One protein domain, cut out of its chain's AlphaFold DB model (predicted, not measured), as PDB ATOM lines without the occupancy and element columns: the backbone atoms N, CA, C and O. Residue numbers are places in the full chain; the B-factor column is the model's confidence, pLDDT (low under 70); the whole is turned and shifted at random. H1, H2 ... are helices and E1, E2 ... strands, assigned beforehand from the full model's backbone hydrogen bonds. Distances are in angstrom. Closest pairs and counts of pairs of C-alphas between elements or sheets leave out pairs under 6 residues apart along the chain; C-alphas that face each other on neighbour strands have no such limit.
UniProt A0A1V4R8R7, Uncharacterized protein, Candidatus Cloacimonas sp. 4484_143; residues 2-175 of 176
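Overview. This is residues 2 to 175 of the 176 residues of an uncharacterized protein of Candidatus Cloacimonas sp. 4484_143 (UniProt A0A1V4R8R7). A small three-stranded sheet, E1, E2 and E3, has helices over both faces: H5 and H9 cover one, and H2, with its residues 28 to 34, packs on the other. H2 also joins the sheet to a cluster of helices: H6 crosses residues 26 to 30 of H2, H7 meets the end of H2 at residues 22 to 23, and H1 crosses H6 at residues 118 to 125 while its own residues 9 to 16 graze the sheet; H3 is at the opposite end of the domain from H6 and H7, near H5. The printed part has 174 residues with nine named helices and three named strands, in the order H1 H2 H3 E1 E2 H4 H5 H6 H7 H8 E3 H9; the sheet runs E1 E2 E3, antiparallel throughout. The class is mostly helix, and the whole is compact, with a radius of gyration of the C-alphas of 16.1 A and spans of 43 by 34 by 31 A.

Arrangement. Inner strand E2, residues 74 to 78, forms a hairpin with edge strand E1, residues 65 to 67; N 66 and O 76 are within hydrogen-bond range at 2.8 A. The other edge strand, E3, residues 163 to 167, is antiparallel to E2 at 149 degrees, with N 75 and O 166 at 2.8 A and N 164 and O 77 at 2.9 A. H5, residues 89 to 99, is on the sheet over E3, at a height over the sheet of 8.6 A. On the same face is H9, residues 168 to 174, at a height of 9.2 A; it runs along E2 at 6 degrees on the local plane. H5 and H9 touch at a shallow tilt of 16 degrees, opposite ways; the closest C-alphas are those of Ala 95 and Gln 170, 5.2 A apart. On the opposite face is H2, residues 22 to 34, at a height of 11.3 A and slantwise to E2 at 37 degrees on the local plane. With residues 22 to 23 alone, H2 touches H7, residues 132 to 144, at a steep tilt of 46 degrees; the closest C-alphas are those of Leu 22 and Gln 135, 6.3 A apart. H2 only just touches H6, residues 108 to 125, with 3 pairs of C-alphas within 8 A, the closest being Tyr 26 and Trp 115 at 7.2 A. With residues 118 to 125 alone, H6 touches H1, residues 2 to 16, at a steep tilt of 65 degrees; the C-alphas of Ile 6 and Ile 118 are the closest, 6.7 A apart. H1 only grazes the sheet, with residues 9 to 16. H8, residues 153 to 159, is close to H2 but not clearly touching: the closest C-alphas, of Asp 24 and Tyr 155, are 7.4 A apart. H3, residues 43 to 56, and H4, residues 80 to 83, are each close to H5 but not clearly touching, with closest C-alphas Ile 47 and Leu 93 at 7.6 A and Ile 82 and Phe 89 at 6.0 A. Each named helix but H4 has its O i to N i+4 pairs within hydrogen-bond range; H4 is too short for such a pair.

Along the chain. H1 begins at C-alpha 2, (99.393, 162.391, 201.147), and is 21.2 A long. H6 is the longest helix, 25.4 A, ending at C-alpha 125, (107.925, 174.543, 204.529). H3 measures 20.0 A, H7 18.2 A, H2 18.0 A and H5 15.3 A. E2 and E3 are 12.8 A each. H9 ends at C-alpha 174, (109.826, 153.736, 176.931).

Size, cuts and confidence. The C-alphas of Ser 44 and Leu 124 are the two farthest apart, 45.2 A. The printed part has no cut and no long link. The mean pLDDT of the printed part is 89.8; residues 37 to 42 and residue 175 are under 70.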
ATOM      1  N   GLN A   2      99.562 161.459 202.287       79.75
ATOM      2  CA  GLN A   2      99.393 162.391 201.147       79.75
ATOM      3  C   GLN A   2     100.195 163.690 201.305       79.75
ATOM      4  O   GLN A   2     100.965 164.045 200.417       79.75
ATOM      5  N   ASN A   3     100.135 164.324 202.482       89.19
ATOM      6  CA  ASN A   3     100.963 165.501 202.773       89.19
ATOM      7  C   ASN A   3     102.469 165.214 202.658       89.19
ATOM      8  O   ASN A   3     103.230 166.115 202.330       89.19
ATOM      9  N   ASP A   4     102.911 163.970 202.866       93.00
ATOM     10  CA  ASP A   4     104.321 163.600 202.680       93.00
ATOM     11  C   ASP A   4     104.709 163.610 201.198       93.00
ATOM     12  O   ASP A   4     105.780 164.105 200.852       93.00
ATOM     13  N   LYS A   5     103.824 163.131 200.309       94.44
ATOM     14  CA  LYS A   5     104.024 163.228 198.855       94.44
ATOM     15  C   LYS A   5     104.016 164.683 198.387       94.44
ATOM     16  O   LYS A   5     104.896 165.059 197.623       94.44
ATOM     17  N   ILE A   6     103.091 165.505 198.897       96.69
ATOM     18  CA  ILE A   6     103.046 166.950 198.608       96.69
ATOM     19  C   ILE A   6     104.368 167.609 199.008       96.69
ATOM     20  O   ILE A   6     105.023 168.225 198.176       96.69
ATOM     21  N   LYS A   7     104.813 167.417 200.254       96.81
ATOM     22  CA  LYS A   7     106.077 167.984 200.749       96.81
ATOM     23  C   LYS A   7     107.284 167.496 199.953       96.81
ATOM     24  O   LYS A   7     108.179 168.283 199.656       96.81
ATOM     25  N   LYS A   8     107.314 166.211 199.584       96.75
ATOM     26  CA  LYS A   8     108.376 165.646 198.744       96.75
ATOM     27  C   LYS A   8     108.404 166.309 197.366       96.75
ATOM     28  O   LYS A   8     109.483 166.662 196.905       96.75
ATOM     29  N   LEU A   9     107.243 166.504 196.740       97.50
ATOM     30  CA  LEU A   9     107.152 167.138 195.428       97.50
ATOM     31  C   LEU A   9     107.507 168.631 195.487       97.50
ATOM     32  O   LEU A   9     108.265 169.092 194.644       97.50
ATOM     33  N   ILE A  10     107.075 169.353 196.529       97.94
ATOM     34  CA  ILE A  10     107.502 170.742 196.781       97.94
ATOM     35  C   ILE A  10     109.029 170.821 196.880       97.94
ATOM     36  O   ILE A  10     109.647 171.669 196.242       97.94
ATOM     37  N   LYS A  11     109.647 169.933 197.669       97.19
ATOM     38  CA  LYS A  11     111.105 169.910 197.838       97.19
ATOM     39  C   LYS A  11     111.822 169.606 196.523       97.19
ATOM     40  O   LYS A  11     112.781 170.289 196.198       97.19
ATOM     41  N   SER A  12     111.333 168.611 195.783       96.81
ATOM     42  CA  SER A  12     111.873 168.225 194.476       96.81
ATOM     43  C   SER A  12     111.817 169.387 193.480       96.81
ATOM     44  O   SER A  12     112.820 169.701 192.852       96.81
ATOM     45  N   GLU A  13     110.681 170.086 193.383       97.19
ATOM     46  CA  GLU A  13     110.558 171.262 192.509       97.19
ATOM     47  C   GLU A  13     111.499 172.382 192.941       97.19
ATOM     48  O   GLU A  13     112.126 173.002 192.097       97.19
ATOM     49  N   PHE A  14     111.657 172.630 194.241       96.81
ATOM     50  CA  PHE A  14     112.596 173.650 194.704       96.81
ATOM     51  C   PHE A  14     114.060 173.298 194.384       96.81
ATOM     52  O   PHE A  14     114.850 174.183 194.061       96.81
ATOM     53  N   GLU A  15     114.426 172.017 194.468       95.31
ATOM     54  CA  GLU A  15     115.776 171.536 194.154       95.31
ATOM     55  C   GLU A  15     116.092 171.635 192.656       95.31
ATOM     56  O   GLU A  15     117.198 172.033 192.292       95.31
ATOM     57  N   LEU A  16     115.128 171.303 191.795       95.38
ATOM     58  CA  LEU A  16     115.290 171.323 190.338       95.38
ATOM     59  C   LEU A  16     115.094 172.729 189.754       95.38
ATOM     60  O   LEU A  16     115.857 173.177 188.899       95.38
ATOM     61  N   HIS A  17     114.110 173.460 190.272       96.12
ATOM     62  CA  HIS A  17     113.650 174.747 189.767       96.12
ATOM     63  C   HIS A  17     113.608 175.808 190.883       96.12
ATOM     64  O   HIS A  17     112.543 176.334 191.214       96.12
ATOM     65  N   PRO A  18     114.758 176.211 191.460       95.50
ATOM     66  CA  PRO A  18     114.810 177.149 192.591       95.50
ATOM     67  C   PRO A  18     114.229 178.546 192.309       95.50
ATOM     68  O   PRO A  18     113.961 179.295 193.245       95.50
ATOM     69  N   LYS A  19     114.042 178.923 191.037       95.81
ATOM     70  CA  LYS A  19     113.415 180.188 190.613       95.81
ATOM     71  C   LYS A  19     111.911 180.053 190.339       95.81
ATOM     72  O   LYS A  19     111.307 181.002 189.841       95.81
ATOM     73  N   ALA A  20     111.316 178.888 190.603       96.56
ATOM     74  CA  ALA A  20     109.891 178.664 190.421       96.56
ATOM     75  C   ALA A  20     109.053 179.600 191.297       96.56
ATOM     76  O   ALA A  20     109.340 179.811 192.476       96.56
ATOM     77  N   GLN A  21     107.998 180.149 190.702       96.88
ATOM     78  CA  GLN A  21     107.014 180.990 191.373       96.88
ATOM     79  C   GLN A  21     105.785 180.161 191.762       96.88
ATOM     80  O   GLN A  21     105.608 179.035 191.300       96.88
ATOM     81  N   LEU A  22     104.897 180.703 192.593       97.31
ATOM     82  CA  LEU A  22     103.734 179.973 193.109       97.31
ATOM     83  C   LEU A  22     102.836 179.425 191.987       97.31
ATOM     84  O   LEU A  22     102.315 178.316 192.090       97.31
ATOM     85  N   ILE A  23     102.713 180.163 190.881       96.62
ATOM     86  CA  ILE A  23     101.998 179.727 189.672       96.62
ATOM     87  C   ILE A  23     102.627 178.483 189.017       96.62
ATOM     88  O   ILE A  23     101.915 177.653 188.451       96.62
ATOM     89  N   ASP A  24     103.946 178.317 189.119       97.19
ATOM     90  CA  ASP A  24     104.661 177.154 188.592       97.19
ATOM     91  C   ASP A  24     104.424 175.925 189.479       97.19
ATOM     92  O   ASP A  24     104.167 174.842 188.951       97.19
ATOM     93  N   TYR A  25     104.369 176.108 190.806       97.56
ATOM     94  CA  TYR A  25     103.916 175.066 191.736       97.56
ATOM     95  C   TYR A  25     102.455 174.683 191.480       97.56
ATOM     96  O   TYR A  25     102.146 173.497 191.383       97.56
ATOM     97  N   TYR A  26     101.553 175.654 191.293       96.88
ATOM     98  CA  TYR A  26     100.168 175.364 190.907       96.88
ATOM     99  C   TYR A  26     100.127 174.488 189.661       96.88
ATOM    100  O   TYR A  26      99.464 173.452 189.641       96.88
ATOM    101  N   LYS A  27     100.888 174.866 188.633       94.81
ATOM    102  CA  LYS A  27     100.961 174.113 187.387       94.81
ATOM    103  C   LYS A  27     101.560 172.720 187.582       94.81
ATOM    104  O   LYS A  27     101.051 171.778 186.985       94.81
ATOM    105  N   LEU A  28     102.593 172.562 188.405       96.38
ATOM    106  CA  LEU A  28     103.180 171.266 188.758       96.38
ATOM    107  C   LEU A  28     102.146 170.312 189.343       96.38
ATOM    108  O   LEU A  28     101.947 169.218 188.816       96.38
ATOM    109  N   PHE A  29     101.457 170.742 190.394       95.94
ATOM    110  CA  PHE A  29     100.456 169.912 191.048       95.94
ATOM    111  C   PHE A  29      99.237 169.689 190.150       95.94
ATOM    112  O   PHE A  29      98.730 168.573 190.080       95.94
ATOM    113  N   PHE A  30      98.827 170.695 189.373       93.31
ATOM    114  CA  PHE A  30      97.752 170.544 188.394       93.31
ATOM    115  C   PHE A  30      98.095 169.464 187.364       93.31
ATOM    116  O   PHE A  30      97.268 168.614 187.051       93.31
ATOM    117  N   GLN A  31      99.330 169.455 186.860       92.12
ATOM    118  CA  GLN A  31      99.819 168.437 185.933       92.12
ATOM    119  C   GLN A  31      99.911 167.050 186.585       92.12
ATOM    120  O   GLN A  31      99.562 166.063 185.942       92.12
ATOM    121  N   GLY A  32     100.323 166.966 187.853       91.81
ATOM    122  CA  GLY A  32     100.345 165.714 188.619       91.81
ATOM    123  C   GLY A  32      98.948 165.158 188.924       91.81
ATOM    124  O   GLY A  32      98.795 163.954 189.120       91.81
ATOM    125  N   THR A  33      97.924 166.013 188.921       91.25
ATOM    126  CA  THR A  33      96.517 165.624 189.092       91.25
ATOM    127  C   THR A  33      95.854 165.276 187.772       91.25
ATOM    128  O   THR A  33      95.224 164.232 187.664       91.25
ATOM    129  N   PHE A  34      95.976 166.134 186.761       87.06
ATOM    130  CA  PHE A  34      95.180 166.034 185.539       87.06
ATOM    131  C   PHE A  34      95.939 165.467 184.332       87.06
ATOM    132  O   PHE A  34      95.326 165.162 183.303       87.06
ATOM    133  N   GLY A  35      97.260 165.322 184.426       86.94
ATOM    134  CA  GLY A  35      98.090 164.874 183.317       86.94
ATOM    135  C   GLY A  35      98.067 165.849 182.127       86.94
ATOM    136  O   GLY A  35      97.825 167.049 182.294       86.94
ATOM    137  N   PRO A  36      98.331 165.365 180.899       80.31
ATOM    138  CA  PRO A  36      98.385 166.206 179.696       80.31
ATOM    139  C   PRO A  36      97.010 166.686 179.191       80.31
ATOM    140  O   PRO A  36      96.951 167.487 178.254       80.31
ATOM    141  N   GLY A  37      95.911 166.231 179.804       67.94
ATOM    142  CA  GLY A  37      94.543 166.554 179.394       67.94
ATOM    143  C   GLY A  37      94.174 166.045 177.991       67.94
ATOM    144  O   GLY A  37      94.903 165.284 177.359       67.94
ATOM    145  N   HIS A  38      93.030 166.502 177.471       56.91
ATOM    146  CA  HIS A  38      92.496 166.117 176.152       56.91
ATOM    147  C   HIS A  38      93.032 166.962 174.978       56.91
ATOM    148  O   HIS A  38      92.407 167.018 173.922       56.91
ATOM    149  N   ILE A  39      94.173 167.642 175.139       50.59
ATOM    150  CA  ILE A  39      94.662 168.672 174.196       50.59
ATOM    151  C   ILE A  39      94.974 168.118 172.788       50.59
ATOM    152  O   ILE A  39      95.096 168.872 171.826       50.59
ATOM    153  N   ILE A  40      95.024 166.801 172.613       58.44
ATOM    154  CA  ILE A  40      95.334 166.184 171.325       58.44
ATOM    155  C   ILE A  40      94.031 165.767 170.637       58.44
ATOM    156  O   ILE A  40      93.666 164.595 170.593       58.44
ATOM    157  N   SER A  41      93.330 166.741 170.062       56.94
ATOM    158  CA  SER A  41      92.210 166.474 169.151       56.94
ATOM    159  C   SER A  41      92.680 166.062 167.747       56.94
ATOM    160  O   SER A  41      91.937 165.412 167.017       56.94
ATOM    161  N   ASN A  42      93.923 166.394 167.366       69.38
ATOM    162  CA  ASN A  42      94.493 166.094 166.050       69.38
ATOM    163  C   ASN A  42      95.943 165.579 166.157       69.38
ATOM    164  O   ASN A  42      96.875 166.351 166.403       69.38
ATOM    165  N   LYS A  43      96.122 164.268 165.928       73.38
ATOM    166  CA  LYS A  43      97.421 163.570 165.978       73.38
ATOM    167  C   LYS A  43      98.452 164.212 165.040       73.38
ATOM    168  O   LYS A  43      99.583 164.446 165.452       73.38
ATOM    169  N   SER A  44      98.058 164.551 163.810       78.44
ATOM    170  CA  SER A  44      98.960 165.115 162.794       78.44
ATOM    171  C   SER A  44      99.469 166.503 163.174       78.44
ATOM    172  O   SER A  44     100.653 166.792 163.002       78.44
ATOM    173  N   SER A  45      98.608 167.348 163.746       78.06
ATOM    174  CA  SER A  45      99.030 168.662 164.246       78.06
ATOM    175  C   SER A  45      99.993 168.521 165.422       78.06
ATOM    176  O   SER A  45     101.035 169.165 165.421       78.06
ATOM    177  N   ALA A  46      99.692 167.646 166.389       77.81
ATOM    178  CA  ALA A  46     100.565 167.412 167.540       77.81
ATOM    179  C   ALA A  46     101.959 166.904 167.133       77.81
ATOM    180  O   ALA A  46     102.954 167.360 167.687       77.81
ATOM    181  N   ILE A  47     102.035 166.028 166.122       85.56
ATOM    182  CA  ILE A  47     103.308 165.574 165.541       85.56
ATOM    183  C   ILE A  47     104.093 166.752 164.971       85.56
ATOM    184  O   ILE A  47     105.271 166.903 165.283       85.56
ATOM    185  N   LYS A  48     103.450 167.588 164.147       85.75
ATOM    186  CA  LYS A  48     104.110 168.746 163.535       85.75
ATOM    187  C   LYS A  48     104.631 169.713 164.600       85.75
ATOM    188  O   LYS A  48     105.777 170.130 164.516       85.75
ATOM    189  N   PHE A  49     103.825 170.017 165.618       83.94
ATOM    190  CA  PHE A  49     104.247 170.885 166.720       83.94
ATOM    191  C   PHE A  49     105.447 170.318 167.483       83.94
ATOM    192  O   PHE A  49     106.389 171.057 167.737       83.94
ATOM    193  N   LEU A  50     105.442 169.021 167.807       86.06
ATOM    194  CA  LEU A  50     106.560 168.382 168.508       86.06
ATOM    195  C   LEU A  50     107.845 168.363 167.673       86.06
ATOM    196  O   LEU A  50     108.919 168.586 168.220       86.06
ATOM    197  N   ARG A  51     107.749 168.118 166.360       87.44
ATOM    198  CA  ARG A  51     108.916 168.174 165.464       87.44
ATOM    199  C   ARG A  51     109.494 169.580 165.386       87.44
ATOM    200  O   ARG A  51     110.689 169.742 165.589       87.44
ATOM    201  N   ASN A  52     108.641 170.578 165.169       86.69
ATOM    202  CA  ASN A  52     109.072 171.971 165.145       86.69
ATOM    203  C   ASN A  52     109.722 172.376 166.473       86.69
ATOM    204  O   ASN A  52     110.776 172.992 166.465       86.69
ATOM    205  N   GLU A  53     109.141 171.989 167.611       87.12
ATOM    206  CA  GLU A  53     109.725 172.283 168.922       87.12
ATOM    207  C   GLU A  53     111.111 171.647 169.085       87.12
ATOM    208  O   GLU A  53     112.021 172.312 169.562       87.12
ATOM    209  N   LEU A  54     111.307 170.402 168.644       85.62
ATOM    210  CA  LEU A  54     112.619 169.746 168.676       85.62
ATOM    211  C   LEU A  54     113.664 170.439 167.787       85.62
ATOM    212  O   LEU A  54     114.836 170.477 168.153       85.62
ATOM    213  N   GLU A  55     113.250 170.960 166.631       85.12
ATOM    214  CA  GLU A  55     114.133 171.624 165.664       85.12
ATOM    215  C   GLU A  55     114.458 173.076 166.049       85.12
ATOM    216  O   GLU A  55     115.580 173.536 165.843       85.12
ATOM    217  N   GLU A  56     113.488 173.805 166.604       83.75
ATOM    218  CA  GLU A  56     113.603 175.231 166.936       83.75
ATOM    219  C   GLU A  56     114.221 175.475 168.323       83.75
ATOM    220  O   GLU A  56     114.737 176.565 168.598       83.75
ATOM    221  N   SER A  57     114.190 174.476 169.211       80.06
ATOM    222  CA  SER A  57     114.730 174.604 170.566       80.06
ATOM    223  C   SER A  57     116.257 174.604 170.550       80.06
ATOM    224  O   SER A  57     116.914 173.575 170.410       80.06
ATOM    225  N   SER A  58     116.832 175.789 170.735       73.88
ATOM    226  CA  SER A  58     118.283 175.988 170.869       73.88
ATOM    227  C   SER A  58     118.810 175.697 172.278       73.88
ATOM    228  O   SER A  58     120.018 175.567 172.470       73.88
ATOM    229  N   PHE A  59     117.912 175.594 173.258       80.50
ATOM    230  CA  PHE A  59     118.235 175.335 174.651       80.50
ATOM    231  C   PHE A  59     117.208 174.380 175.257       80.50
ATOM    232  O   PHE A  59     116.002 174.592 175.151       80.50
ATOM    233  N   PHE A  60     117.715 173.353 175.926       80.12
ATOM    234  CA  PHE A  60     116.937 172.431 176.735       80.12
ATOM    235  C   PHE A  60     117.535 172.408 178.134       80.12
ATOM    236  O   PHE A  60     118.756 172.419 178.295       80.12
ATOM    237  N   GLU A  61     116.677 172.325 179.142       83.69
ATOM    238  CA  GLU A  61     117.110 171.979 180.488       83.69
ATOM    239  C   GLU A  61     117.759 170.580 180.515       83.69
ATOM    240  O   GLU A  61     117.352 169.680 179.779       83.69
ATOM    241  N   GLU A  62     118.759 170.384 181.381       82.06
ATOM    242  CA  GLU A  62     119.519 169.126 181.475       82.06
ATOM    243  C   GLU A  62     118.768 167.987 182.189       82.06
ATOM    244  O   GLU A  62     119.242 166.850 182.209       82.06
ATOM    245  N   ILE A  63     117.592 168.270 182.753       90.81
ATOM    246  CA  ILE A  63     116.738 167.291 183.426       90.81
ATOM    247  C   ILE A  63     116.023 166.444 182.371       90.81
ATOM    248  O   ILE A  63     115.152 166.940 181.656       90.81
ATOM    249  N   ASP A  64     116.360 165.155 182.307       93.38
ATOM    250  CA  ASP A  64     115.741 164.199 181.379       93.38
ATOM    251  C   ASP A  64     114.274 163.938 181.712       93.38
ATOM    252  O   ASP A  64     113.404 163.916 180.838       93.38
ATOM    253  N   TYR A  65     113.988 163.754 182.998       94.81
ATOM    254  CA  TYR A  65     112.630 163.619 183.489       94.81
ATOM    255  C   TYR A  65     112.515 164.033 184.955       94.81
ATOM    256  O   TYR A  65     113.468 163.958 185.729       94.81
ATOM    257  N   GLN A  66     111.305 164.417 185.345       95.50
ATOM    258  CA  GLN A  66     110.933 164.733 186.717       95.50
ATOM    259  C   GLN A  66     109.708 163.903 187.108       95.50
ATOM    260  O   GLN A  66     108.681 163.940 186.427       95.50
ATOM    261  N   ASP A  67     109.811 163.169 188.216       95.31
ATOM    262  CA  ASP A  67     108.671 162.497 188.839       95.31
ATOM    263  C   ASP A  67     107.779 163.538 189.529       95.31
ATOM    264  O   ASP A  67     108.202 164.192 190.487       95.31
ATOM    265  N   ILE A  68     106.551 163.694 189.029       95.31
ATOM    266  CA  ILE A  68     105.549 164.616 189.578       95.31
ATOM    267  C   ILE A  68     104.392 163.863 190.247       95.31
ATOM    268  O   ILE A  68     103.304 164.408 190.449       95.31
ATOM    269  N   SER A  69     104.621 162.592 190.580       91.94
ATOM    270  CA  SER A  69     103.600 161.705 191.113       91.94
ATOM    271  C   SER A  69     103.246 162.073 192.551       91.94
ATOM    272  O   SER A  69     104.039 161.878 193.477       91.94
ATOM    273  N   TYR A  70     102.019 162.553 192.766       89.19
ATOM    274  CA  TYR A  70     101.499 162.795 194.116       89.19
ATOM    275  C   TYR A  70     100.103 162.188 194.312       89.19
ATOM    276  O   TYR A  70      99.933 161.369 195.223       89.19
ATOM    277  N   ILE A  71      99.159 162.500 193.416       87.94
ATOM    278  CA  ILE A  71      97.853 161.834 193.298       87.94
ATOM    279  C   ILE A  71      97.926 160.754 192.228       87.94
ATOM    280  O   ILE A  71      97.839 159.572 192.553       87.94
ATOM    281  N   ASN A  72      98.149 161.162 190.979       87.50
ATOM    282  CA  ASN A  72      98.340 160.251 189.861       87.50
ATOM    283  C   ASN A  72      99.828 160.056 189.585       87.50
ATOM    284  O   ASN A  72     100.662 160.855 190.010       87.50
ATOM    285  N   GLU A  73     100.165 158.974 188.886       91.06
ATOM    286  CA  GLU A  73     101.553 158.649 188.569       91.06
ATOM    287  C   GLU A  73     101.939 159.230 187.202       91.06
ATOM    288  O   GLU A  73     101.721 158.605 186.158       91.06
ATOM    289  N   PHE A  74     102.498 160.441 187.211       93.62
ATOM    290  CA  PHE A  74     102.945 161.157 186.019       93.62
ATOM    291  C   PHE A  74     104.396 161.612 186.145       93.62
ATOM    292  O   PHE A  74     104.883 161.960 187.219       93.62
ATOM    293  N   TYR A  75     105.051 161.676 184.993       95.50
ATOM    294  CA  TYR A  75     106.404 162.176 184.815       95.50
ATOM    295  C   TYR A  75     106.376 163.311 183.799       95.50
ATOM    296  O   TYR A  75     105.720 163.203 182.761       95.50
ATOM    297  N   ARG A  76     107.112 164.390 184.066       95.62
ATOM    298  CA  ARG A  76     107.502 165.355 183.034       95.62
ATOM    299  C   ARG A  76     108.734 164.793 182.344       95.62
ATOM    300  O   ARG A  76     109.779 164.729 182.972       95.62
ATOM    301  N   VAL A  77     108.615 164.365 181.093       95.00
ATOM    302  CA  VAL A  77     109.742 163.850 180.302       95.00
ATOM    303  C   VAL A  77     110.157 164.920 179.306       95.00
ATOM    304  O   VAL A  77     109.340 165.348 178.487       95.00
ATOM    305  N   ASN A  78     111.395 165.387 179.420       93.94
ATOM    306  CA  ASN A  78     111.960 166.442 178.590       93.94
ATOM    307  C   ASN A  78     112.249 165.906 177.189       93.94
ATOM    308  O   ASN A  78     112.808 164.830 177.048       93.94
ATOM    309  N   LEU A  79     111.901 166.661 176.154       92.56
ATOM    310  CA  LEU A  79     112.132 166.316 174.754       92.56
ATOM    311  C   LEU A  79     113.618 166.088 174.423       92.56
ATOM    312  O   LEU A  79     113.915 165.355 173.481       92.56
ATOM    313  N   ILE A  80     114.542 166.618 175.234       91.06
ATOM    314  CA  ILE A  80     115.988 166.393 175.107       91.06
ATOM    315  C   ILE A  80     116.371 164.907 175.068       91.06
ATOM    316  O   ILE A  80     117.367 164.558 174.437       91.06
ATOM    317  N   VAL A  81     115.583 164.011 175.678       92.75
ATOM    318  CA  VAL A  81     115.858 162.562 175.660       92.75
ATOM    319  C   VAL A  81     115.840 161.983 174.239       92.75
ATOM    320  O   VAL A  81     116.542 161.010 173.961       92.75
ATOM    321  N   ILE A  82     115.092 162.611 173.321       92.00
ATOM    322  CA  ILE A  82     115.069 162.259 171.895       92.00
ATOM    323  C   ILE A  82     116.384 162.704 171.244       92.00
ATOM    324  O   ILE A  82     117.030 161.914 170.559       92.00
ATOM    325  N   ASN A  83     116.832 163.936 171.507       87.81
ATOM    326  CA  ASN A  83     118.097 164.471 170.983       87.81
ATOM    327  C   ASN A  83     119.313 163.695 171.507       87.81
ATOM    328  O   ASN A  83     120.283 163.503 170.776       87.81
ATOM    329  N   LYS A  84     119.252 163.222 172.758       89.94
ATOM    330  CA  LYS A  84     120.262 162.350 173.374       89.94
ATOM    331  C   LYS A  84     120.256 160.925 172.802       89.94
ATOM    332  O   LYS A  84     121.156 160.151 173.114       89.94
ATOM    333  N   GLY A  85     119.260 160.561 171.988       90.00
ATOM    334  CA  GLY A  85     119.114 159.219 171.423       90.00
ATOM    335  C   GLY A  85     118.711 158.153 172.443       90.00
ATOM    336  O   GLY A  85     118.884 156.968 172.172       90.00
ATOM    337  N   MET A  86     118.189 158.552 173.609       93.19
ATOM    338  CA  MET A  86     117.739 157.622 174.656       93.19
ATOM    339  C   MET A  86     116.435 156.923 174.266       93.19
ATOM    340  O   MET A  86     116.208 155.774 174.628       93.19
ATOM    341  N   ILE A  87     115.591 157.615 173.500       93.69
ATOM    342  CA  ILE A  87     114.290 157.144 173.024       93.69
ATOM    343  C   ILE A  87     114.051 157.655 171.602       93.69
ATOM    344  O   ILE A  87     114.488 158.749 171.236       93.69
ATOM    345  N   THR A  88     113.341 156.876 170.787       93.06
ATOM    346  CA  THR A  88     112.938 157.330 169.455       93.06
ATOM    347  C   THR A  88     111.808 158.362 169.536       93.06
ATOM    348  O   THR A  88     111.016 158.390 170.480       93.06
ATOM    349  N   PHE A  89     111.701 159.215 168.512       91.75
ATOM    350  CA  PHE A  89     110.591 160.167 168.407       91.75
ATOM    351  C   PHE A  89     109.226 159.462 168.424       91.75
ATOM    352  O   PHE A  89     108.302 159.942 169.079       91.75
ATOM    353  N   ASP A  90     109.103 158.330 167.727       91.62
ATOM    354  CA  ASP A  90     107.837 157.602 167.608       91.62
ATOM    355  C   ASP A  90     107.434 156.947 168.939       91.62
ATOM    356  O   ASP A  90     106.276 157.066 169.341       91.62
ATOM    357  N   ASP A  91     108.385 156.367 169.683       93.19
ATOM    358  CA  ASP A  91     108.116 155.804 171.015       93.19
ATOM    359  C   ASP A  91     107.691 156.891 172.013       93.19
ATOM    360  O   ASP A  91     106.726 156.714 172.764       93.19
ATOM    361  N   PHE A  92     108.370 158.048 172.003       93.38
ATOM    362  CA  PHE A  92     108.005 159.191 172.844       93.38
ATOM    363  C   PHE A  92     106.582 159.667 172.537       93.38
ATOM    364  O   PHE A  92     105.766 159.909 173.432       93.38
ATOM    365  N   LEU A  93     106.288 159.807 171.248       90.94
ATOM    366  CA  LEU A  93     105.016 160.289 170.744       90.94
ATOM    367  C   LEU A  93     103.867 159.343 171.116       90.94
ATOM    368  O   LEU A  93     102.820 159.797 171.588       90.94
ATOM    369  N   ASP A  94     104.052 158.038 170.930       90.88
ATOM    370  CA  ASP A  94     103.037 157.047 171.274       90.88
ATOM    371  C   ASP A  94     102.802 156.992 172.790       90.88
ATOM    372  O   ASP A  94     101.645 157.004 173.227       90.88
ATOM    373  N   ALA A  95     103.859 157.052 173.606       92.31
ATOM    374  CA  ALA A  95     103.735 157.160 175.060       92.31
ATOM    375  C   ALA A  95     102.967 158.416 175.495       92.31
ATOM    376  O   ALA A  95     102.095 158.349 176.372       92.31
ATOM    377  N   PHE A  96     103.237 159.556 174.858       91.06
ATOM    378  CA  PHE A  96     102.528 160.806 175.115       91.06
ATOM    379  C   PHE A  96     101.039 160.702 174.756       91.06
ATOM    380  O   PHE A  96     100.176 161.043 175.571       91.06
ATOM    381  N   PHE A  97     100.707 160.153 173.584       88.25
ATOM    382  CA  PHE A  97      99.314 159.983 173.164       88.25
ATOM    383  C   PHE A  97      98.538 158.990 174.023       88.25
ATOM    384  O   PHE A  97      97.357 159.215 174.297       88.25
ATOM    385  N   MET A  98      99.166 157.895 174.452       89.06
ATOM    386  CA  MET A  98      98.529 156.949 175.366       89.06
ATOM    387  C   MET A  98      98.295 157.579 176.743       89.06
ATOM    388  O   MET A  98      97.246 157.357 177.346       89.06
ATOM    389  N   SER A  99      99.210 158.437 177.200       89.81
ATOM    390  CA  SER A  99      99.073 159.158 178.472       89.81
ATOM    391  C   SER A  99      97.909 160.153 178.480       89.81
ATOM    392  O   SER A  99      97.248 160.301 179.504       89.81
ATOM    393  N   ALA A 100      97.589 160.766 177.336       84.00
ATOM    394  CA  ALA A 100      96.461 161.693 177.182       84.00
ATOM    395  C   ALA A 100      95.066 161.039 177.206       84.00
ATOM    396  O   ALA A 100      94.054 161.739 177.267       84.00
ATOM    397  N   LYS A 101      94.984 159.703 177.157       81.69
ATOM    398  CA  LYS A 101      93.708 158.967 177.197       81.69
ATOM    399  C   LYS A 101      93.242 158.629 178.613       81.69
ATOM    400  O   LYS A 101      92.108 158.174 178.770       81.69
ATOM    401  N   LEU A 102      94.093 158.814 179.623       76.50
ATOM    402  CA  LEU A 102      93.721 158.552 181.008       76.50
ATOM    403  C   LEU A 102      92.630 159.524 181.461       76.50
ATOM    404  O   LEU A 102      92.696 160.725 181.207       76.50
ATOM    405  N   LYS A 103      91.610 158.980 182.129       73.00
ATOM    406  CA  LYS A 103      90.555 159.772 182.758       73.00
ATOM    407  C   LYS A 103      90.974 160.107 184.180       73.00
ATOM    408  O   LYS A 103      91.474 159.240 184.887       73.00
ATOM    409  N   ASN A 104      90.723 161.346 184.585       73.19
ATOM    410  CA  ASN A 104      90.922 161.778 185.960       73.19
ATOM    411  C   ASN A 104      89.611 161.653 186.729       73.19
ATOM    412  O   ASN A 104      88.544 161.964 186.198       73.19
ATOM    413  N   GLU A 105      89.710 161.206 187.974       78.62
ATOM    414  CA  GLU A 105      88.561 161.027 188.867       78.62
ATOM    415  C   GLU A 105      88.258 162.293 189.679       78.62
ATOM    416  O   GLU A 105      87.128 162.487 190.114       78.62
ATOM    417  N   ILE A 106      89.250 163.180 189.828       85.94
ATOM    418  CA  ILE A 106      89.142 164.429 190.585       85.94
ATOM    419  C   ILE A 106      88.458 165.498 189.741       85.94
ATOM    420  O   ILE A 106      88.860 165.773 188.607       85.94
ATOM    421  N   ASN A 107      87.439 166.139 190.307       88.19
ATOM    422  CA  ASN A 107      86.774 167.270 189.677       88.19
ATOM    423  C   ASN A 107      87.441 168.611 190.044       88.19
ATOM    424  O   ASN A 107      88.253 168.715 190.960       88.19
ATOM    425  N   HIS A 108      87.083 169.680 189.328       86.44
ATOM    426  CA  HIS A 108      87.712 170.990 189.527       86.44
ATOM    427  C   HIS A 108      87.497 171.564 190.939       86.44
ATOM    428  O   HIS A 108      88.360 172.278 191.436       86.44
ATOM    429  N   LYS A 109      86.365 171.284 191.596       90.31
ATOM    430  CA  LYS A 109      86.104 171.779 192.956       90.31
ATOM    431  C   LYS A 109      87.043 171.111 193.963       90.31
ATOM    432  O   LYS A 109      87.684 171.811 194.736       90.31
ATOM    433  N   GLU A 110      87.157 169.787 193.898       92.69
ATOM    434  CA  GLU A 110      88.082 169.005 194.733       92.69
ATOM    435  C   GLU A 110      89.535 169.445 194.517       92.69
ATOM    436  O   GLU A 110      90.298 169.577 195.468       92.69
ATOM    437  N   TRP A 111      89.908 169.757 193.272       93.06
ATOM    438  CA  TRP A 111      91.225 170.308 192.963       93.06
ATOM    439  C   TRP A 111      91.496 171.652 193.653       93.06
ATOM    440  O   TRP A 111      92.595 171.858 194.161       93.06
ATOM    441  N   LEU A 112      90.525 172.569 193.694       93.38
ATOM    442  CA  LEU A 112      90.715 173.859 194.367       93.38
ATOM    443  C   LEU A 112      90.900 173.697 195.879       93.38
ATOM    444  O   LEU A 112      91.721 174.394 196.470       93.38
ATOM    445  N   GLU A 113      90.167 172.767 196.492       94.19
ATOM    446  CA  GLU A 113      90.334 172.423 197.907       94.19
ATOM    447  C   GLU A 113      91.735 171.840 198.167       94.19
ATOM    448  O   GLU A 113      92.422 172.261 199.101       94.19
ATOM    449  N   GLU A 114      92.210 170.948 197.293       95.12
ATOM    450  CA  GLU A 114      93.558 170.377 197.382       95.12
ATOM    451  C   GLU A 114      94.654 171.429 197.149       95.12
ATOM    452  O   GLU A 114      95.675 171.426 197.841       95.12
ATOM    453  N   TRP A 115      94.445 172.378 196.232       96.25
ATOM    454  CA  TRP A 115      95.380 173.480 196.008       96.25
ATOM    455  C   TRP A 115      95.571 174.338 197.264       96.25
ATOM    456  O   TRP A 115      96.705 174.682 197.595       96.25
ATOM    457  N   VAL A 116      94.499 174.631 198.008       95.81
ATOM    458  CA  VAL A 116      94.605 175.369 199.278       95.81
ATOM    459  C   VAL A 116      95.486 174.613 200.280       95.81
ATOM    460  O   VAL A 116      96.317 175.229 200.949       95.81
ATOM    461  N   ASN A 117      95.365 173.284 200.363       96.19
ATOM    462  CA  ASN A 117      96.248 172.468 201.201       96.19
ATOM    463  C   ASN A 117      97.710 172.530 200.718       96.19
ATOM    464  O   ASN A 117      98.618 172.719 201.527       96.19
ATOM    465  N   ILE A 118      97.953 172.422 199.409       97.19
ATOM    466  CA  ILE A 118      99.300 172.510 198.819       97.19
ATOM    467  C   ILE A 118      99.949 173.869 199.115       97.19
ATOM    468  O   ILE A 118     101.081 173.907 199.602       97.19
ATOM    469  N   GLU A 119      99.235 174.974 198.883       96.94
ATOM    470  CA  GLU A 119      99.697 176.334 199.184       96.94
ATOM    471  C   GLU A 119     100.080 176.470 200.667       96.94
ATOM    472  O   GLU A 119     101.164 176.961 200.995       96.94
ATOM    473  N   GLN A 120      99.253 175.942 201.577       96.06
ATOM    474  CA  GLN A 120      99.573 175.906 203.006       96.06
ATOM    475  C   GLN A 120     100.849 175.108 203.306       96.06
ATOM    476  O   GLN A 120     101.654 175.541 204.133       96.06
ATOM    477  N   GLN A 121     101.080 173.966 202.645       97.00
ATOM    478  CA  GLN A 121     102.320 173.205 202.834       97.00
ATOM    479  C   GLN A 121     103.551 173.980 202.344       97.00
ATOM    480  O   GLN A 121     104.569 173.960 203.034       97.00
ATOM    481  N   ILE A 122     103.465 174.697 201.217       96.62
ATOM    482  CA  ILE A 122     104.559 175.549 200.708       96.62
ATOM    483  C   ILE A 122     104.931 176.613 201.751       96.62
ATOM    484  O   ILE A 122     106.112 176.777 202.077       96.62
ATOM    485  N   LEU A 123     103.926 177.277 202.333       94.50
ATOM    486  CA  LEU A 123     104.117 178.287 203.376       94.50
ATOM    487  C   LEU A 123     104.741 177.693 204.650       94.50
ATOM    488  O   LEU A 123     105.703 178.243 205.187       94.50
ATOM    489  N   LEU A 124     104.243 176.544 205.118       95.88
ATOM    490  CA  LEU A 124     104.776 175.856 206.302       95.88
ATOM    491  C   LEU A 124     106.219 175.376 206.108       95.88
ATOM    492  O   LEU A 124     107.008 175.398 207.053       95.88
ATOM    493  N   MET A 125     106.568 174.951 204.892       96.12
ATOM    494  CA  MET A 125     107.925 174.543 204.529       96.12
ATOM    495  C   MET A 125     108.887 175.724 204.368       96.12
ATOM    496  O   MET A 125     110.092 175.493 204.295       96.12
ATOM    497  N   LYS A 126     108.380 176.966 204.350       94.19
ATOM    498  CA  LYS A 126     109.170 178.194 204.184       94.19
ATOM    499  C   LYS A 126     110.060 178.150 202.940       94.19
ATOM    500  O   LYS A 126     111.234 178.513 202.999       94.19
ATOM    501  N   ILE A 127     109.501 177.681 201.824       93.38
ATOM    502  CA  ILE A 127     110.194 177.719 200.534       93.38
ATOM    503  C   ILE A 127     110.543 179.180 200.222       93.38
ATOM    504  O   ILE A 127     109.650 180.030 200.270       93.38
ATOM    505  N   PRO A 128     111.820 179.505 199.955       91.56
ATOM    506  CA  PRO A 128     112.228 180.881 199.733       91.56
ATOM    507  C   PRO A 128     111.658 181.366 198.400       91.56
ATOM    508  O   PRO A 128     112.100 180.960 197.330       91.56
ATOM    509  N   MET A 129     110.655 182.236 198.485       91.56
ATOM    510  CA  MET A 129     109.968 182.815 197.339       91.56
ATOM    511  C   MET A 129     109.652 184.278 197.631       91.56
ATOM    512  O   MET A 129     109.071 184.609 198.663       91.56
ATOM    513  N   GLU A 130     110.035 185.169 196.721       91.25
ATOM    514  CA  GLU A 130     109.796 186.600 196.893       91.25
ATOM    515  C   GLU A 130     108.311 186.943 196.741       91.25
ATOM    516  O   GLU A 130     107.671 186.541 195.770       91.25
ATOM    517  N   ASN A 131     107.776 187.759 197.652       92.69
ATOM    518  CA  ASN A 131     106.409 188.291 197.582       92.69
ATOM    519  C   ASN A 131     105.318 187.206 197.463       92.69
ATOM    520  O   ASN A 131     104.380 187.361 196.677       92.69
ATOM    521  N   ILE A 132     105.440 186.101 198.206       93.44
ATOM    522  CA  ILE A 132     104.518 184.957 198.111       93.44
ATOM    523  C   ILE A 132     103.053 185.341 198.371       93.44
ATOM    524  O   ILE A 132     102.163 184.814 197.709       93.44
ATOM    525  N   GLU A 133     102.792 186.309 199.252       92.88
ATOM    526  CA  GLU A 133     101.443 186.809 199.536       92.88
ATOM    527  C   GLU A 133     100.818 187.449 198.292       92.88
ATOM    528  O   GLU A 133      99.693 187.128 197.915       92.88
ATOM    529  N   LYS A 134     101.583 188.296 197.593       94.94
ATOM    530  CA  LYS A 134     101.138 188.922 196.343       94.94
ATOM    531  C   LYS A 134     100.919 187.876 195.249       94.94
ATOM    532  O   LYS A 134      99.923 187.940 194.534       94.94
ATOM    533  N   GLN A 135     101.822 186.899 195.135       95.69
ATOM    534  CA  GLN A 135     101.672 185.808 194.168       95.69
ATOM    535  C   GLN A 135     100.411 184.970 194.437       95.69
ATOM    536  O   GLN A 135      99.736 184.572 193.490       95.69
ATOM    537  N   SER A 136     100.071 184.732 195.710       95.00
ATOM    538  CA  SER A 136      98.836 184.044 196.115       95.00
ATOM    539  C   SER A 136      97.593 184.802 195.644       95.00
ATOM    540  O   SER A 136      96.704 184.221 195.020       95.00
ATOM    541  N   GLU A 137      97.545 186.119 195.865       95.06
ATOM    542  CA  GLU A 137      96.430 186.965 195.426       95.06
ATOM    543  C   GLU A 137      96.273 187.001 193.899       95.06
ATOM    544  O   GLU A 137      95.155 186.924 193.384       95.06
ATOM    545  N   GLU A 138      97.378 187.117 193.162       94.31
ATOM    546  CA  GLU A 138      97.375 187.110 191.694       94.31
ATOM    547  C   GLU A 138      96.903 185.763 191.142       94.31
ATOM    548  O   GLU A 138      96.037 185.718 190.267       94.31
ATOM    549  N   LEU A 139      97.410 184.659 191.696       94.69
ATOM    550  CA  LEU A 139      97.019 183.318 191.280       94.69
ATOM    551  C   LEU A 139      95.538 183.038 191.560       94.69
ATOM    552  O   LEU A 139      94.859 182.466 190.708       94.69
ATOM    553  N   ARG A 140      95.007 183.480 192.706       94.06
ATOM    554  CA  ARG A 140      93.572 183.354 193.012       94.06
ATOM    555  C   ARG A 140      92.708 184.036 191.956       94.06
ATOM    556  O   ARG A 140      91.771 183.410 191.474       94.06
ATOM    557  N   LYS A 141      93.069 185.248 191.517       93.25
ATOM    558  CA  LYS A 141      92.346 185.960 190.446       93.25
ATOM    559  C   LYS A 141      92.357 185.185 189.126       93.25
ATOM    560  O   LYS A 141      91.314 185.052 188.494       93.25
ATOM    561  N   ILE A 142      93.509 184.637 188.730       91.31
ATOM    562  CA  ILE A 142      93.643 183.820 187.507       91.31
ATOM    563  C   ILE A 142      92.720 182.593 187.576       91.31
ATOM    564  O   ILE A 142      91.999 182.289 186.622       91.31
ATOM    565  N   ILE A 143      92.715 181.904 188.722       89.81
ATOM    566  CA  ILE A 143      91.882 180.721 188.964       89.81
ATOM    567  C   ILE A 143      90.388 181.078 188.939       89.81
ATOM    568  O   ILE A 143      89.603 180.392 188.283       89.81
ATOM    569  N   GLU A 144      89.986 182.150 189.626       89.19
ATOM    570  CA  GLU A 144      88.596 182.625 189.687       89.19
ATOM    571  C   GLU A 144      88.069 183.038 188.308       89.19
ATOM    572  O   GLU A 144      86.935 182.705 187.950       89.19
ATOM    573  N   ASN A 145      88.918 183.669 187.494       88.44
ATOM    574  CA  ASN A 145      88.609 184.037 186.114       88.44
ATOM    575  C   ASN A 145      88.601 182.841 185.145       88.44
ATOM    576  O   ASN A 145      88.255 183.011 183.975       88.44
ATOM    577  N   LYS A 146      88.960 181.631 185.606       81.75
ATOM    578  CA  LYS A 146      89.107 180.412 184.786       81.75
ATOM    579  C   LYS A 146      90.076 180.598 183.616       81.75
ATOM    580  O   LYS A 146      89.900 180.008 182.547       81.75
ATOM    581  N   GLU A 147      91.088 181.434 183.812       81.38
ATOM    582  CA  GLU A 147      92.126 181.669 182.820       81.38
ATOM    583  C   GLU A 147      93.059 180.456 182.719       81.38
ATOM    584  O   GLU A 147      93.284 179.715 183.681       81.38
ATOM    585  N   LEU A 148      93.624 180.237 181.529       80.62
ATOM    586  CA  LEU A 148      94.590 179.164 181.330       80.62
ATOM    587  C   LEU A 148      95.887 179.489 182.080       80.62
ATOM    588  O   LEU A 148      96.606 180.425 181.727       80.62
ATOM    589  N   VAL A 149      96.231 178.661 183.065       86.62
ATOM    590  CA  VAL A 149      97.472 178.829 183.821       86.62
ATOM    591  C   VAL A 149      98.680 178.429 182.973       86.62
ATOM    592  O   VAL A 149      98.825 177.299 182.493       86.62
ATOM    593  N   SER A 150      99.592 179.379 182.809       88.44
ATOM    594  CA  SER A 150     100.851 179.205 182.095       88.44
ATOM    595  C   SER A 150     102.029 179.430 183.044       88.44
ATOM    596  O   SER A 150     101.856 180.000 184.115       88.44
ATOM    597  N   HIS A 151     103.221 178.941 182.679       93.44
ATOM    598  CA  HIS A 151     104.414 179.146 183.509       93.44
ATOM    599  C   HIS A 151     104.715 180.628 183.670       93.44
ATOM    600  O   HIS A 151     104.464 181.395 182.733       93.44
ATOM    601  N   SER A 152     105.316 181.007 184.793       95.44
ATOM    602  CA  SER A 152     105.825 182.364 184.961       95.44
ATOM    603  C   SER A 152     106.884 182.697 183.902       95.44
ATOM    604  O   SER A 152     107.563 181.820 183.358       95.44
ATOM    605  N   ASN A 153     107.055 183.986 183.599       94.88
ATOM    606  CA  ASN A 153     108.119 184.422 182.689       94.88
ATOM    607  C   ASN A 153     109.510 184.110 183.258       94.88
ATOM    608  O   ASN A 153     110.417 183.782 182.493       94.88
ATOM    609  N   ILE A 154     109.665 184.167 184.588       95.12
ATOM    610  CA  ILE A 154     110.901 183.789 185.281       95.12
ATOM    611  C   ILE A 154     111.213 182.317 185.015       95.12
ATOM    612  O   ILE A 154     112.313 182.009 184.560       95.12
ATOM    613  N   TYR A 155     110.239 181.424 185.204       95.31
ATOM    614  CA  TYR A 155     110.421 179.994 184.969       95.31
ATOM    615  C   TYR A 155     110.750 179.689 183.505       95.31
ATOM    616  O   TYR A 155     111.709 178.976 183.222       95.31
ATOM    617  N   ARG A 156     110.017 180.279 182.550       93.25
ATOM    618  CA  ARG A 156     110.298 180.085 181.114       93.25
ATOM    619  C   ARG A 156     111.700 180.542 180.731       93.25
ATOM    620  O   ARG A 156     112.385 179.828 180.014       93.25
ATOM    621  N   SER A 157     112.116 181.708 181.220       92.56
ATOM    622  CA  SER A 157     113.425 182.277 180.881       92.56
ATOM    623  C   SER A 157     114.574 181.517 181.541       92.56
ATOM    624  O   SER A 157     115.672 181.485 180.998       92.56
ATOM    625  N   ALA A 158     114.341 180.934 182.720       93.06
ATOM    626  CA  ALA A 158     115.356 180.194 183.459       93.06
ATOM    627  C   ALA A 158     115.523 178.747 182.975       93.06
ATOM    628  O   ALA A 158     116.646 178.252 182.994       93.06
ATOM    629  N   TYR A 159     114.430 178.089 182.572       92.25
ATOM    630  CA  TYR A 159     114.409 176.635 182.378       92.25
ATOM    631  C   TYR A 159     113.974 176.183 180.984       92.25
ATOM    632  O   TYR A 159     114.236 175.046 180.626       92.25
ATOM    633  N   SER A 160     113.328 177.042 180.182       89.81
ATOM    634  CA  SER A 160     112.788 176.688 178.856       89.81
ATOM    635  C   SER A 160     112.083 175.316 178.850       89.81
ATOM    636  O   SER A 160     112.598 174.347 178.291       89.81
ATOM    637  N   PRO A 161     110.930 175.176 179.534       90.62
ATOM    638  CA  PRO A 161     110.317 173.871 179.758       90.62
ATOM    639  C   PRO A 161     109.819 173.233 178.456       90.62
ATOM    640  O   PRO A 161     108.759 173.591 177.943       90.62
ATOM    641  N   HIS A 162     110.555 172.226 177.986       91.56
ATOM    642  CA  HIS A 162     110.256 171.435 176.790       91.56
ATOM    643  C   HIS A 162     109.934 169.986 177.155       91.56
ATOM    644  O   HIS A 162     110.533 169.048 176.643       91.56
ATOM    645  N   TYR A 163     109.001 169.777 178.081       92.94
ATOM    646  CA  TYR A 163     108.609 168.439 178.527       92.94
ATOM    647  C   TYR A 163     107.185 168.071 178.107       92.94
ATOM    648  O   TYR A 163     106.359 168.925 177.767       92.94
ATOM    649  N   ARG A 164     106.877 166.773 178.155       93.06
ATOM    650  CA  ARG A 164     105.519 166.225 178.048       93.06
ATOM    651  C   ARG A 164     105.201 165.326 179.229       93.06
ATOM    652  O   ARG A 164     106.092 164.769 179.857       93.06
ATOM    653  N   LEU A 165     103.914 165.222 179.541       93.38
ATOM    654  CA  LEU A 165     103.444 164.408 180.652       93.38
ATOM    655  C   LEU A 165     103.215 162.979 180.183       93.38
ATOM    656  O   LEU A 165     102.357 162.731 179.334       93.38
ATOM    657  N   ILE A 166     103.983 162.063 180.759       94.00
ATOM    658  CA  ILE A 166     103.933 160.632 180.483       94.00
ATOM    659  C   ILE A 166     103.488 159.927 181.763       94.00
ATOM    660  O   ILE A 166     104.051 160.161 182.830       94.00
ATOM    661  N   ASN A 167     102.454 159.090 181.688       93.31
ATOM    662  CA  ASN A 167     102.017 158.323 182.853       93.31
ATOM    663  C   ASN A 167     103.030 157.216 183.192       93.31
ATOM    664  O   ASN A 167     103.810 156.792 182.337       93.31
ATOM    665  N   ALA A 168     103.006 156.709 184.423       92.56
ATOM    666  CA  ALA A 168     103.966 155.703 184.875       92.56
ATOM    667  C   ALA A 168     103.973 154.410 184.050       92.56
ATOM    668  O   ALA A 168     105.025 153.785 183.911       92.56
ATOM    669  N   GLU A 169     102.830 153.988 183.502       92.38
ATOM    670  CA  GLU A 169     102.760 152.798 182.651       92.38
ATOM    671  C   GLU A 169     103.558 153.005 181.360       92.38
ATOM    672  O   GLU A 169     104.379 152.165 180.999       92.38
ATOM    673  N   GLN A 170     103.351 154.136 180.686       93.88
ATOM    674  CA  GLN A 170     104.052 154.464 179.449       93.88
ATOM    675  C   GLN A 170     105.522 154.795 179.711       93.88
ATOM    676  O   GLN A 170     106.385 154.330 178.973       93.88
ATOM    677  N   PHE A 171     105.828 155.489 180.809       93.62
ATOM    678  CA  PHE A 171     107.200 155.791 181.219       93.62
ATOM    679  C   PHE A 171     108.031 154.509 181.405       93.62
ATOM    680  O   PHE A 171     109.142 154.393 180.893       93.62
ATOM    681  N   LYS A 172     107.455 153.481 182.046       92.19
ATOM    682  CA  LYS A 172     108.094 152.160 182.208       92.19
ATOM    683  C   LYS A 172     108.304 151.406 180.894       92.19
ATOM    684  O   LYS A 172     109.147 150.512 180.871       92.19
ATOM    685  N   ARG A 173     107.527 151.697 179.845       89.06
ATOM    686  CA  ARG A 173     107.650 151.052 178.525       89.06
ATOM    687  C   ARG A 173     108.757 151.677 177.696       89.06
ATOM    688  O   ARG A 173     109.475 150.951 177.022       89.06
ATOM    689  N   ILE A 174     108.884 152.997 177.766       86.44
ATOM    690  CA  ILE A 174     109.826 153.736 176.931       86.44
ATOM    691  C   ILE A 174     111.232 153.851 177.513       86.44
ATOM    692  O   ILE A 174     112.097 154.342 176.803       86.44
ATOM    693  N   LYS A 175     111.422 153.428 178.777       66.19
ATOM    694  CA  LYS A 175     112.673 153.458 179.560       66.19
ATOM    695  C   LYS A 175     113.802 154.255 178.901       66.19
ATOM    696  O   LYS A 175     114.678 153.678 178.256       66.19
TER     697      LYS A 175